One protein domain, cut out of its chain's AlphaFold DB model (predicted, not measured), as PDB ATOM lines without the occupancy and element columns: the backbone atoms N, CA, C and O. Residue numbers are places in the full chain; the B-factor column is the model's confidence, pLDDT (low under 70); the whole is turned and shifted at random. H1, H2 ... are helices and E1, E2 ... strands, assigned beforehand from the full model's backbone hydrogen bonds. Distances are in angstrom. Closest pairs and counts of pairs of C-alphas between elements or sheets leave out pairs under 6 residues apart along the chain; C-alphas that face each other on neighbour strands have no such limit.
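What this domain is: This is residues 12 to 84 of the 239 residues of an uncharacterized protein of Clostridium sp. AM42-36 (UniProt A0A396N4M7). A long ribbon of two strands, E2 and E3, makes the long axis, with the short helix H2 in the loop at one end and a small pair of short strands, E1 and E4, with loops at the other. A short helix, H1, sticks out with residues 12 to 21, and a long link leads from it to E1. The 73 printed residues hold, in order, H1, E1, E2, H2, E3 and E4, in two antiparallel two-stranded sheets; the class is mixed, with under half of the residues in named elements. The whole is extended and flat, with a radius of gyration of the C-alphas of 17.8 A and spans of 56 by 31 by 15 A.

Where its parts are: H1 is residues 12 to 18, beginning at C-alpha 12 (-15.960, 80.378, 62.915). E1 is residues 31 to 33. E2, residues 42 to 49, is 21.0 A long and begins at C-alpha 42 (-10.330, 86.045, 49.553). H2 is residues 57 to 61. E3, residues 66 to 73, is 20.9 A long and bends by 58 degrees at residue 70. E4, residues 81 to 83, ends at C-alpha 83 (3.989, 86.080, 41.812).

How they stand to each other: H1 is apart from E2, H2, E3 and E4. E1 and E4 are antiparallel at 147 degrees, with N 32 and O 82 within hydrogen-bond range at 2.9 A. E2 and E3 are antiparallel at 151 degrees; C-alphas 48 and 67 face each other at 4.2 A, and N 45 and O 70 are within range at 2.8 A. E1 is apart from E3, and E2 from E4. In H1 and H2 every O i to N i+4 pair is within hydrogen-bond range.

The domain as a whole: The two C-alphas farthest apart, of Glu 29 and Asp 55, are 56.3 A apart. The printed part has no cut. The link from H1 to E1, 12 residues, is long; that from H2 to E3 is tight. Mean pLDDT of the printed part is 91.7, and no printed residue is under 70.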
ATOM      1  N   TYR A  12     -16.751  81.526  62.459       87.56
ATOM      2  CA  TYR A  12     -15.960  80.378  62.915       87.56
ATOM      3  C   TYR A  12     -16.689  79.058  62.660       87.56
ATOM      4  O   TYR A  12     -16.146  78.172  62.007       87.56
ATOM      5  N   LYS A  13     -17.953  78.974  63.090       89.62
ATOM      6  CA  LYS A  13     -18.788  77.791  62.860       89.62
ATOM      7  C   LYS A  13     -19.033  77.559  61.365       89.62
ATOM      8  O   LYS A  13     -18.845  76.460  60.869       89.62
ATOM      9  N   THR A  14     -19.383  78.621  60.640       88.38
ATOM     10  CA  THR A  14     -19.684  78.526  59.201       88.38
ATOM     11  C   THR A  14     -18.471  78.062  58.395       88.38
ATOM     12  O   THR A  14     -18.610  77.269  57.473       88.38
ATOM     13  N   VAL A  15     -17.271  78.545  58.730       87.56
ATOM     14  CA  VAL A  15     -16.040  78.141  58.043       87.56
ATOM     15  C   VAL A  15     -15.721  76.677  58.319       87.56
ATOM     16  O   VAL A  15     -15.381  75.977  57.376       87.56
ATOM     17  N   GLN A  16     -15.886  76.202  59.557       87.62
ATOM     18  CA  GLN A  16     -15.704  74.782  59.888       87.62
ATOM     19  C   GLN A  16     -16.677  73.865  59.139       87.62
ATOM     20  O   GLN A  16     -16.301  72.755  58.777       87.62
ATOM     21  N   ASP A  17     -17.904  74.329  58.891       89.25
ATOM     22  CA  ASP A  17     -18.927  73.544  58.195       89.25
ATOM     23  C   ASP A  17     -18.724  73.518  56.662       89.25
ATOM     24  O   ASP A  17     -19.155  72.575  55.999       89.25
ATOM     25  N   VAL A  18     -18.107  74.557  56.079       88.12
ATOM     26  CA  VAL A  18     -18.065  74.775  54.615       88.12
ATOM     27  C   VAL A  18     -16.673  74.580  54.007       88.12
ATOM     28  O   VAL A  18     -16.569  74.197  52.842       88.12
ATOM     29  N   PHE A  19     -15.603  74.859  54.750       86.56
ATOM     30  CA  PHE A  19     -14.230  74.774  54.255       86.56
ATOM     31  C   PHE A  19     -13.500  73.555  54.827       86.56
ATOM     32  O   PHE A  19     -13.754  73.162  55.966       86.56
ATOM     33  N   PRO A  20     -12.552  72.974  54.071       88.75
ATOM     34  CA  PRO A  20     -11.624  72.002  54.631       88.75
ATOM     35  C   PRO A  20     -10.732  72.653  55.699       88.75
ATOM     36  O   PRO A  20     -10.567  73.875  55.733       88.75
ATOM     37  N   GLU A  21     -10.103  71.826  56.534       88.88
ATOM     38  CA  GLU A  21      -9.167  72.290  57.566       88.88
ATOM     39  C   GLU A  21      -7.967  73.045  56.968       88.88
ATOM     40  O   GLU A  21      -7.525  74.048  57.524       88.88
ATOM     41  N   ASN A  22      -7.476  72.593  55.807       91.06
ATOM     42  CA  ASN A  22      -6.314  73.157  55.126       91.06
ATOM     43  C   ASN A  22      -6.599  73.409  53.639       91.06
ATOM     44  O   ASN A  22      -7.330  72.659  52.993       91.06
ATOM     45  N   LEU A  23      -5.979  74.459  53.091       91.62
ATOM     46  CA  LEU A  23      -5.937  74.730  51.653       91.62
ATOM     47  C   LEU A  23      -4.527  74.471  51.133       91.62
ATOM     48  O   LEU A  23      -3.574  75.105  51.585       91.62
ATOM     49  N   GLU A  24      -4.410  73.596  50.144       94.81
ATOM     50  CA  GLU A  24      -3.140  73.285  49.492       94.81
ATOM     51  C   GLU A  24      -2.845  74.289  48.369       94.81
ATOM     52  O   GLU A  24      -3.758  74.787  47.695       94.81
ATOM     53  N   LYS A  25      -1.566  74.645  48.214       95.06
ATOM     54  CA  LYS A  25      -1.072  75.593  47.209       95.06
ATOM     55  C   LYS A  25       0.261  75.092  46.669       95.06
ATOM     56  O   LYS A  25       1.240  75.061  47.413       95.06
ATOM     57  N   ASP A  26       0.306  74.782  45.383       95.62
ATOM     58  CA  ASP A  26       1.564  74.537  44.686       95.62
ATOM     59  C   ASP A  26       2.241  75.876  44.380       95.62
ATOM     60  O   ASP A  26       1.598  76.801  43.877       95.62
ATOM     61  N   LEU A  27       3.525  75.996  44.718       95.94
ATOM     62  CA  LEU A  27       4.314  77.206  44.492       95.94
ATOM     63  C   LEU A  27       5.506  76.895  43.592       95.94
ATOM     64  O   LEU A  27       6.219  75.915  43.804       95.94
ATOM     65  N   THR A  28       5.745  77.770  42.621       93.69
ATOM     66  CA  THR A  28       6.979  77.790  41.828       93.69
ATOM     67  C   THR A  28       8.055  78.679  42.473       93.69
ATOM     68  O   THR A  28       7.814  79.343  43.481       93.69
ATOM     69  N   GLU A  29       9.263  78.708  41.895       93.06
ATOM     70  CA  GLU A  29      10.442  79.417  42.436       93.06
ATOM     71  C   GLU A  29      10.196  80.906  42.745       93.06
ATOM     72  O   GLU A  29      10.748  81.459  43.697       93.06
ATOM     73  N   HIS A  30       9.350  81.569  41.955       94.69
ATOM     74  CA  HIS A  30       9.052  82.994  42.102       94.69
ATOM     75  C   HIS A  30       7.633  83.236  42.607       94.69
ATOM     76  O   HIS A  30       6.998  84.231  42.257       94.69
ATOM     77  N   GLU A  31       7.124  82.341  43.445       96.25
ATOM     78  CA  GLU A  31       5.810  82.466  44.058       96.25
ATOM     79  C   GLU A  31       5.884  82.374  45.579       96.25
ATOM     80  O   GLU A  31       6.767  81.756  46.170       96.25
ATOM     81  N   ARG A  32       4.933  83.029  46.243       96.12
ATOM     82  CA  ARG A  32       4.765  82.929  47.693       96.12
ATOM     83  C   ARG A  32       3.303  83.000  48.086       96.12
ATOM     84  O   ARG A  32       2.476  83.568  47.372       96.12
ATOM     85  N   ILE A  33       3.006  82.547  49.297       97.25
ATOM     86  CA  ILE A  33       1.705  82.791  49.915       97.25
ATOM     87  C   ILE A  33       1.485  84.297  50.096       97.25
ATOM     88  O   ILE A  33       2.335  85.027  50.610       97.25
ATOM     89  N   CYS A  34       0.321  84.775  49.663       95.69
ATOM     90  CA  CYS A  34      -0.055  86.175  49.760       95.69
ATOM     91  C   CYS A  34      -0.155  86.597  51.234       95.69
ATOM     92  O   CYS A  34      -1.006  86.069  51.952       95.69
ATOM     93  N   PRO A  35       0.612  87.602  51.689       94.94
ATOM     94  CA  PRO A  35       0.573  88.044  53.080       94.94
ATOM     95  C   PRO A  35      -0.717  88.805  53.426       94.94
ATOM     96  O   PRO A  35      -1.086  88.888  54.593       94.94
ATOM     97  N   VAL A  36      -1.427  89.339  52.423       93.31
ATOM     98  CA  VAL A  36      -2.652  90.137  52.616       93.31
ATOM     99  C   VAL A  36      -3.840  89.250  52.985       93.31
ATOM    100  O   VAL A  36      -4.537  89.527  53.956       93.31
ATOM    101  N   CYS A  37      -4.072  88.182  52.219       94.56
ATOM    102  CA  CYS A  37      -5.150  87.222  52.482       94.56
ATOM    103  C   CYS A  37      -4.669  85.936  53.162       94.56
ATOM    104  O   CYS A  37      -5.467  85.028  53.370       94.56
ATOM    105  N   ARG A  38      -3.373  85.845  53.488       94.31
ATOM    106  CA  ARG A  38      -2.741  84.691  54.147       94.31
ATOM    107  C   ARG A  38      -3.001  83.368  53.416       94.31
ATOM    108  O   ARG A  38      -3.270  82.355  54.044       94.31
ATOM    109  N   GLY A  39      -2.977  83.395  52.085       94.38
ATOM    110  CA  GLY A  39      -3.200  82.204  51.253       94.38
ATOM    111  C   GLY A  39      -4.659  81.842  50.975       94.38
ATOM    112  O   GLY A  39      -4.905  81.011  50.106       94.38
ATOM    113  N   LEU A  40      -5.633  82.501  51.616       93.69
ATOM    114  CA  LEU A  40      -7.055  82.236  51.367       93.69
ATOM    115  C   LEU A  40      -7.487  82.636  49.947       93.69
ATOM    116  O   LEU A  40      -8.405  82.059  49.378       93.69
ATOM    117  N   GLY A  41      -6.861  83.670  49.379       94.00
ATOM    118  CA  GLY A  41      -7.257  84.254  48.094       94.00
ATOM    119  C   GLY A  41      -8.506  85.130  48.157       94.00
ATOM    120  O   GLY A  41      -8.861  85.760  47.162       94.00
ATOM    121  N   MET A  42      -9.132  85.243  49.328       93.62
ATOM    122  CA  MET A  42     -10.330  86.045  49.553       93.62
ATOM    123  C   MET A  42     -10.142  87.034  50.705       93.62
ATOM    124  O   MET A  42      -9.272  86.878  51.562       93.62
ATOM    125  N   LYS A  43     -10.973  88.072  50.719       92.56
ATOM    126  CA  LYS A  43     -11.112  89.055  51.795       92.56
ATOM    127  C   LYS A  43     -12.585  89.379  52.007       92.56
ATOM    128  O   LYS A  43     -13.387  89.241  51.087       92.56
ATOM    129  N   ILE A  44     -12.934  89.874  53.188       92.69
ATOM    130  CA  ILE A  44     -14.275  90.413  53.422       92.69
ATOM    131  C   ILE A  44     -14.383  91.769  52.713       92.69
ATOM    132  O   ILE A  44     -13.543  92.650  52.905       92.69
ATOM    133  N   ALA A  45     -15.418  91.935  51.897       93.88
ATOM    134  CA  ALA A  45     -15.778  93.185  51.248       93.88
ATOM    135  C   ALA A  45     -17.117  93.693  51.785       93.88
ATOM    136  O   ALA A  45     -18.023  92.910  52.067       93.88
ATOM    137  N   ASN A  46     -17.234  95.014  51.915       94.44
ATOM    138  CA  ASN A  46     -18.491  95.683  52.220       94.44
ATOM    139  C   ASN A  46     -19.149  96.085  50.898       94.44
ATOM    140  O   ASN A  46     -18.723  97.059  50.280       94.44
ATOM    141  N   ASN A  47     -20.173  95.354  50.472       91.94
ATOM    142  CA  ASN A  47     -20.958  95.709  49.295       91.94
ATOM    143  C   ASN A  47     -22.034  96.709  49.721       91.94
ATOM    144  O   ASN A  47     -23.009  96.320  50.369       91.94
ATOM    145  N   VAL A  48     -21.802  97.992  49.440       94.06
ATOM    146  CA  VAL A  48     -22.706  99.082  49.833       94.06
ATOM    147  C   VAL A  48     -23.947  99.128  48.945       94.06
ATOM    148  O   VAL A  48     -23.870  98.821  47.757       94.06
ATOM    149  N   TYR A  49     -25.091  99.490  49.518       91.94
ATOM    150  CA  TYR A  49     -26.356  99.607  48.797       91.94
ATOM    151  C   TYR A  49     -27.305 100.604  49.473       91.94
ATOM    152  O   TYR A  49     -27.094 101.038  50.608       91.94
ATOM    153  N   GLY A  50     -28.361 100.963  48.747       90.62
ATOM    154  CA  GLY A  50     -29.409 101.879  49.184       90.62
ATOM    155  C   GLY A  50     -30.776 101.233  49.007       90.62
ATOM    156  O   GLY A  50     -30.951 100.340  48.176       90.62
ATOM    157  N   ILE A  51     -31.744 101.673  49.804       89.50
ATOM    158  CA  ILE A  51     -33.127 101.204  49.730       89.50
ATOM    159  C   ILE A  51     -33.953 102.327  49.106       89.50
ATOM    160  O   ILE A  51     -33.939 103.463  49.578       89.50
ATOM    161  N   LYS A  52     -34.663 102.024  48.017       87.56
ATOM    162  CA  LYS A  52     -35.492 103.012  47.321       87.56
ATOM    163  C   LYS A  52     -36.560 103.562  48.274       87.56
ATOM    164  O   LYS A  52     -37.351 102.794  48.813       87.56
ATOM    165  N   GLY A  53     -36.600 104.886  48.434       86.44
ATOM    166  CA  GLY A  53     -37.561 105.567  49.308       86.44
ATOM    167  C   GLY A  53     -37.228 105.507  50.802       86.44
ATOM    168  O   GLY A  53     -38.111 105.751  51.619       86.44
ATOM    169  N   ASP A  54     -35.990 105.166  51.171       85.62
ATOM    170  CA  ASP A  54     -35.552 105.189  52.565       85.62
ATOM    171  C   ASP A  54     -35.397 106.620  53.098       85.62
ATOM    172  O   ASP A  54     -34.557 107.395  52.647       85.62
ATOM    173  N   ASP A  55     -36.226 106.946  54.084       86.88
ATOM    174  CA  ASP A  55     -36.304 108.238  54.752       86.88
ATOM    175  C   ASP A  55     -35.678 108.234  56.155       86.88
ATOM    176  O   ASP A  55     -35.859 109.205  56.898       86.88
ATOM    177  N   SER A  56     -34.962 107.168  56.530       87.75
ATOM    178  CA  SER A  56     -34.222 107.074  57.791       87.75
ATOM    179  C   SER A  56     -33.117 108.134  57.902       87.75
ATOM    180  O   SER A  56     -32.668 108.705  56.909       87.75
ATOM    181  N   GLU A  57     -32.626 108.390  59.119       87.00
ATOM    182  CA  GLU A  57     -31.500 109.314  59.338       87.00
ATOM    183  C   GLU A  57     -30.262 108.914  58.514       87.00
ATOM    184  O   GLU A  57     -29.600 109.766  57.925       87.00
ATOM    185  N   ALA A  58     -29.997 107.608  58.402       85.81
ATOM    186  CA  ALA A  58     -28.896 107.080  57.608       85.81
ATOM    187  C   ALA A  58     -29.116 107.291  56.096       85.81
ATOM    188  O   ALA A  58     -28.205 107.770  55.423       85.81
ATOM    189  N   GLY A  59     -30.324 107.017  55.585       85.44
ATOM    190  CA  GLY A  59     -30.702 107.243  54.180       85.44
ATOM    191  C   GLY A  59     -30.738 108.715  53.765       85.44
ATOM    192  O   GLY A  59     -30.507 109.033  52.602       85.44
ATOM    193  N   ARG A  60     -30.958 109.634  54.715       86.31
ATOM    194  CA  ARG A  60     -30.844 111.084  54.480       86.31
ATOM    195  C   ARG A  60     -29.398 111.580  54.488       86.31
ATOM    196  O   ARG A  60     -29.110 112.581  53.838       86.31
ATOM    197  N   ARG A  61     -28.506 110.929  55.244       89.62
ATOM    198  CA  ARG A  61     -27.098 111.337  55.380       89.62
ATOM    199  C   ARG A  61     -26.232 110.860  54.214       89.62
ATOM    200  O   ARG A  61     -25.350 111.593  53.778       89.62
ATOM    201  N   GLU A  62     -26.446 109.635  53.744       88.06
ATOM    202  CA  GLU A  62     -25.602 108.976  52.742       88.06
ATOM    203  C   GLU A  62     -26.458 108.319  51.652       88.06
ATOM    204  O   GLU A  62     -27.493 107.732  51.945       88.06
ATOM    205  N   TYR A  63     -25.994 108.349  50.394       85.44
ATOM    206  CA  TYR A  63     -26.691 107.704  49.268       85.44
ATOM    207  C   TYR A  63     -26.764 106.168  49.391       85.44
ATOM    208  O   TYR A  63     -27.744 105.558  48.964       85.44
ATOM    209  N   PHE A  64     -25.740 105.533  49.974       91.31
ATOM    210  CA  PHE A  64     -25.649 104.074  50.145       91.31
ATOM    211  C   PHE A  64     -25.253 103.714  51.587       91.31
ATOM    212  O   PHE A  64     -24.119 103.296  51.833       91.31
ATOM    213  N   PRO A  65     -26.162 103.898  52.559       90.62
ATOM    214  CA  PRO A  65     -25.837 103.797  53.983       90.62
ATOM    215  C   PRO A  65     -25.710 102.351  54.483       90.62
ATOM    216  O   PRO A  65     -25.191 102.104  55.576       90.62
ATOM    217  N   TYR A  66     -26.196 101.374  53.713       92.50
ATOM    218  CA  TYR A  66     -26.225  99.969  54.108       92.50
ATOM    219  C   TYR A  66     -25.138  99.174  53.410       92.50
ATOM    220  O   TYR A  66     -24.636  99.554  52.356       92.50
ATOM    221  N   LYS A  67     -24.765  98.037  54.001       94.19
ATOM    222  CA  LYS A  67     -23.746  97.152  53.440       94.19
ATOM    223  C   LYS A  67     -24.029  95.689  53.731       94.19
ATOM    224  O   LYS A  67     -24.389  95.339  54.854       94.19
ATOM    225  N   HIS A  68     -23.787  94.842  52.740       93.19
ATOM    226  CA  HIS A  68     -23.689  93.398  52.918       93.19
ATOM    227  C   HIS A  68     -22.226  92.982  52.890       93.19
ATOM    228  O   HIS A  68     -21.496  93.286  51.947       93.19
ATOM    229  N   GLN A  69     -21.794  92.299  53.948       92.81
ATOM    230  CA  GLN A  69     -20.459  91.724  53.999       92.81
ATOM    231  C   GLN A  69     -20.452  90.397  53.251       92.81
ATOM    232  O   GLN A  69     -21.278  89.532  53.526       92.81
ATOM    233  N   ALA A  70     -19.520  90.242  52.314       91.75
ATOM    234  CA  ALA A  70     -19.320  88.997  51.580       91.75
ATOM    235  C   ALA A  70     -17.831  88.734  51.362       91.75
ATOM    236  O   ALA A  70     -17.002  89.641  51.481       91.75
ATOM    237  N   LEU A  71     -17.488  87.494  51.020       91.38
ATOM    238  CA  LEU A  71     -16.153  87.177  50.535       91.38
ATOM    239  C   LEU A  71     -15.987  87.721  49.112       91.38
ATOM    240  O   LEU A  71     -16.865  87.592  48.267       91.38
ATOM    241  N   SER A  72     -14.844  88.340  48.858       93.81
ATOM    242  CA  SER A  72     -14.443  88.871  47.559       93.81
ATOM    243  C   SER A  72     -12.989  88.505  47.301       93.81
ATOM    244  O   SER A  72     -12.220  88.312  48.246       93.81
ATOM    245  N   PHE A  73     -12.588  88.419  46.037       93.44
ATOM    246  CA  PHE A  73     -11.219  88.066  45.687       93.44
ATOM    247  C   PHE A  73     -10.206  89.083  46.226       93.44
ATOM    248  O   PHE A  73     -10.400  90.308  46.219       93.44
ATOM    249  N   CYS A  74      -9.087  88.563  46.718       92.81
ATOM    250  CA  CYS A  74      -7.960  89.380  47.117       92.81
ATOM    251  C   CYS A  74      -7.279  89.937  45.863       92.81
ATOM    252  O   CYS A  74      -6.655  89.205  45.109       92.81
ATOM    253  N   LYS A  75      -7.348  91.259  45.679       90.38
ATOM    254  CA  LYS A  75      -6.753  91.956  44.525       90.38
ATOM    255  C   LYS A  75      -5.221  91.897  44.467       90.38
ATOM    256  O   LYS A  75      -4.632  92.301  43.478       90.38
ATOM    257  N   SER A  76      -4.572  91.455  45.541       91.38
ATOM    258  CA  SER A  76      -3.112  91.428  45.646       91.38
ATOM    259  C   SER A  76      -2.509  90.074  45.282       91.38
ATOM    260  O   SER A  76      -1.310  89.907  45.472       91.38
ATOM    261  N   CYS A  77      -3.300  89.092  44.849       93.62
ATOM    262  CA  CYS A  77      -2.837  87.738  44.540       93.62
ATOM    263  C   CYS A  77      -3.787  87.034  43.573       93.62
ATOM    264  O   CYS A  77      -4.918  87.477  43.389       93.62
ATOM    265  N   PHE A  78      -3.370  85.880  43.066       92.38
ATOM    266  CA  PHE A  78      -4.256  84.947  42.386       92.38
ATOM    267  C   PHE A  78      -4.517  83.752  43.307       92.38
ATOM    268  O   PHE A  78      -3.596  83.022  43.657       92.38
ATOM    269  N   ASN A  79      -5.758  83.593  43.783       93.19
ATOM    270  CA  ASN A  79      -6.172  82.485  44.660       93.19
ATOM    271  C   ASN A  79      -5.271  82.246  45.889       93.19
ATOM    272  O   ASN A  79      -5.106  81.113  46.343       93.19
ATOM    273  N   GLY A  80      -4.699  83.315  46.445       94.56
ATOM    274  CA  GLY A  80      -3.852  83.259  47.635       94.56
ATOM    275  C   GLY A  80      -2.357  83.192  47.350       94.56
ATOM    276  O   GLY A  80      -1.580  83.263  48.299       94.56
ATOM    277  N   VAL A  81      -1.946  83.136  46.083       96.25
ATOM    278  CA  VAL A  81      -0.542  83.077  45.663       96.25
ATOM    279  C   VAL A  81      -0.129  84.387  44.991       96.25
ATOM    280  O   VAL A  81      -0.845  84.932  44.151       96.25
ATOM    281  N   GLN A  82       1.012  84.932  45.409       95.56
ATOM    282  CA  GLN A  82       1.646  86.099  44.802       95.56
ATOM    283  C   GLN A  82       2.821  85.673  43.939       95.56
ATOM    284  O   GLN A  82       3.749  85.047  44.447       95.56
ATOM    285  N   ARG A  83       2.822  86.121  42.686       94.62
ATOM    286  CA  ARG A  83       3.989  86.080  41.812       94.62
ATOM    287  C   ARG A  83       4.949  87.208  42.154       94.62
ATOM    288  O   ARG A  83       4.545  88.356  42.400       94.62
ATOM    289  N   LEU A  84       6.222  86.858  42.156       94.81
ATOM    290  CA  LEU A  84       7.359  87.705  42.457       94.81
ATOM    291  C   LEU A  84       8.139  87.969  41.174       94.81
ATOM    292  O   LEU A  84       8.230  87.126  40.287       94.81
TER     293      LEU A  84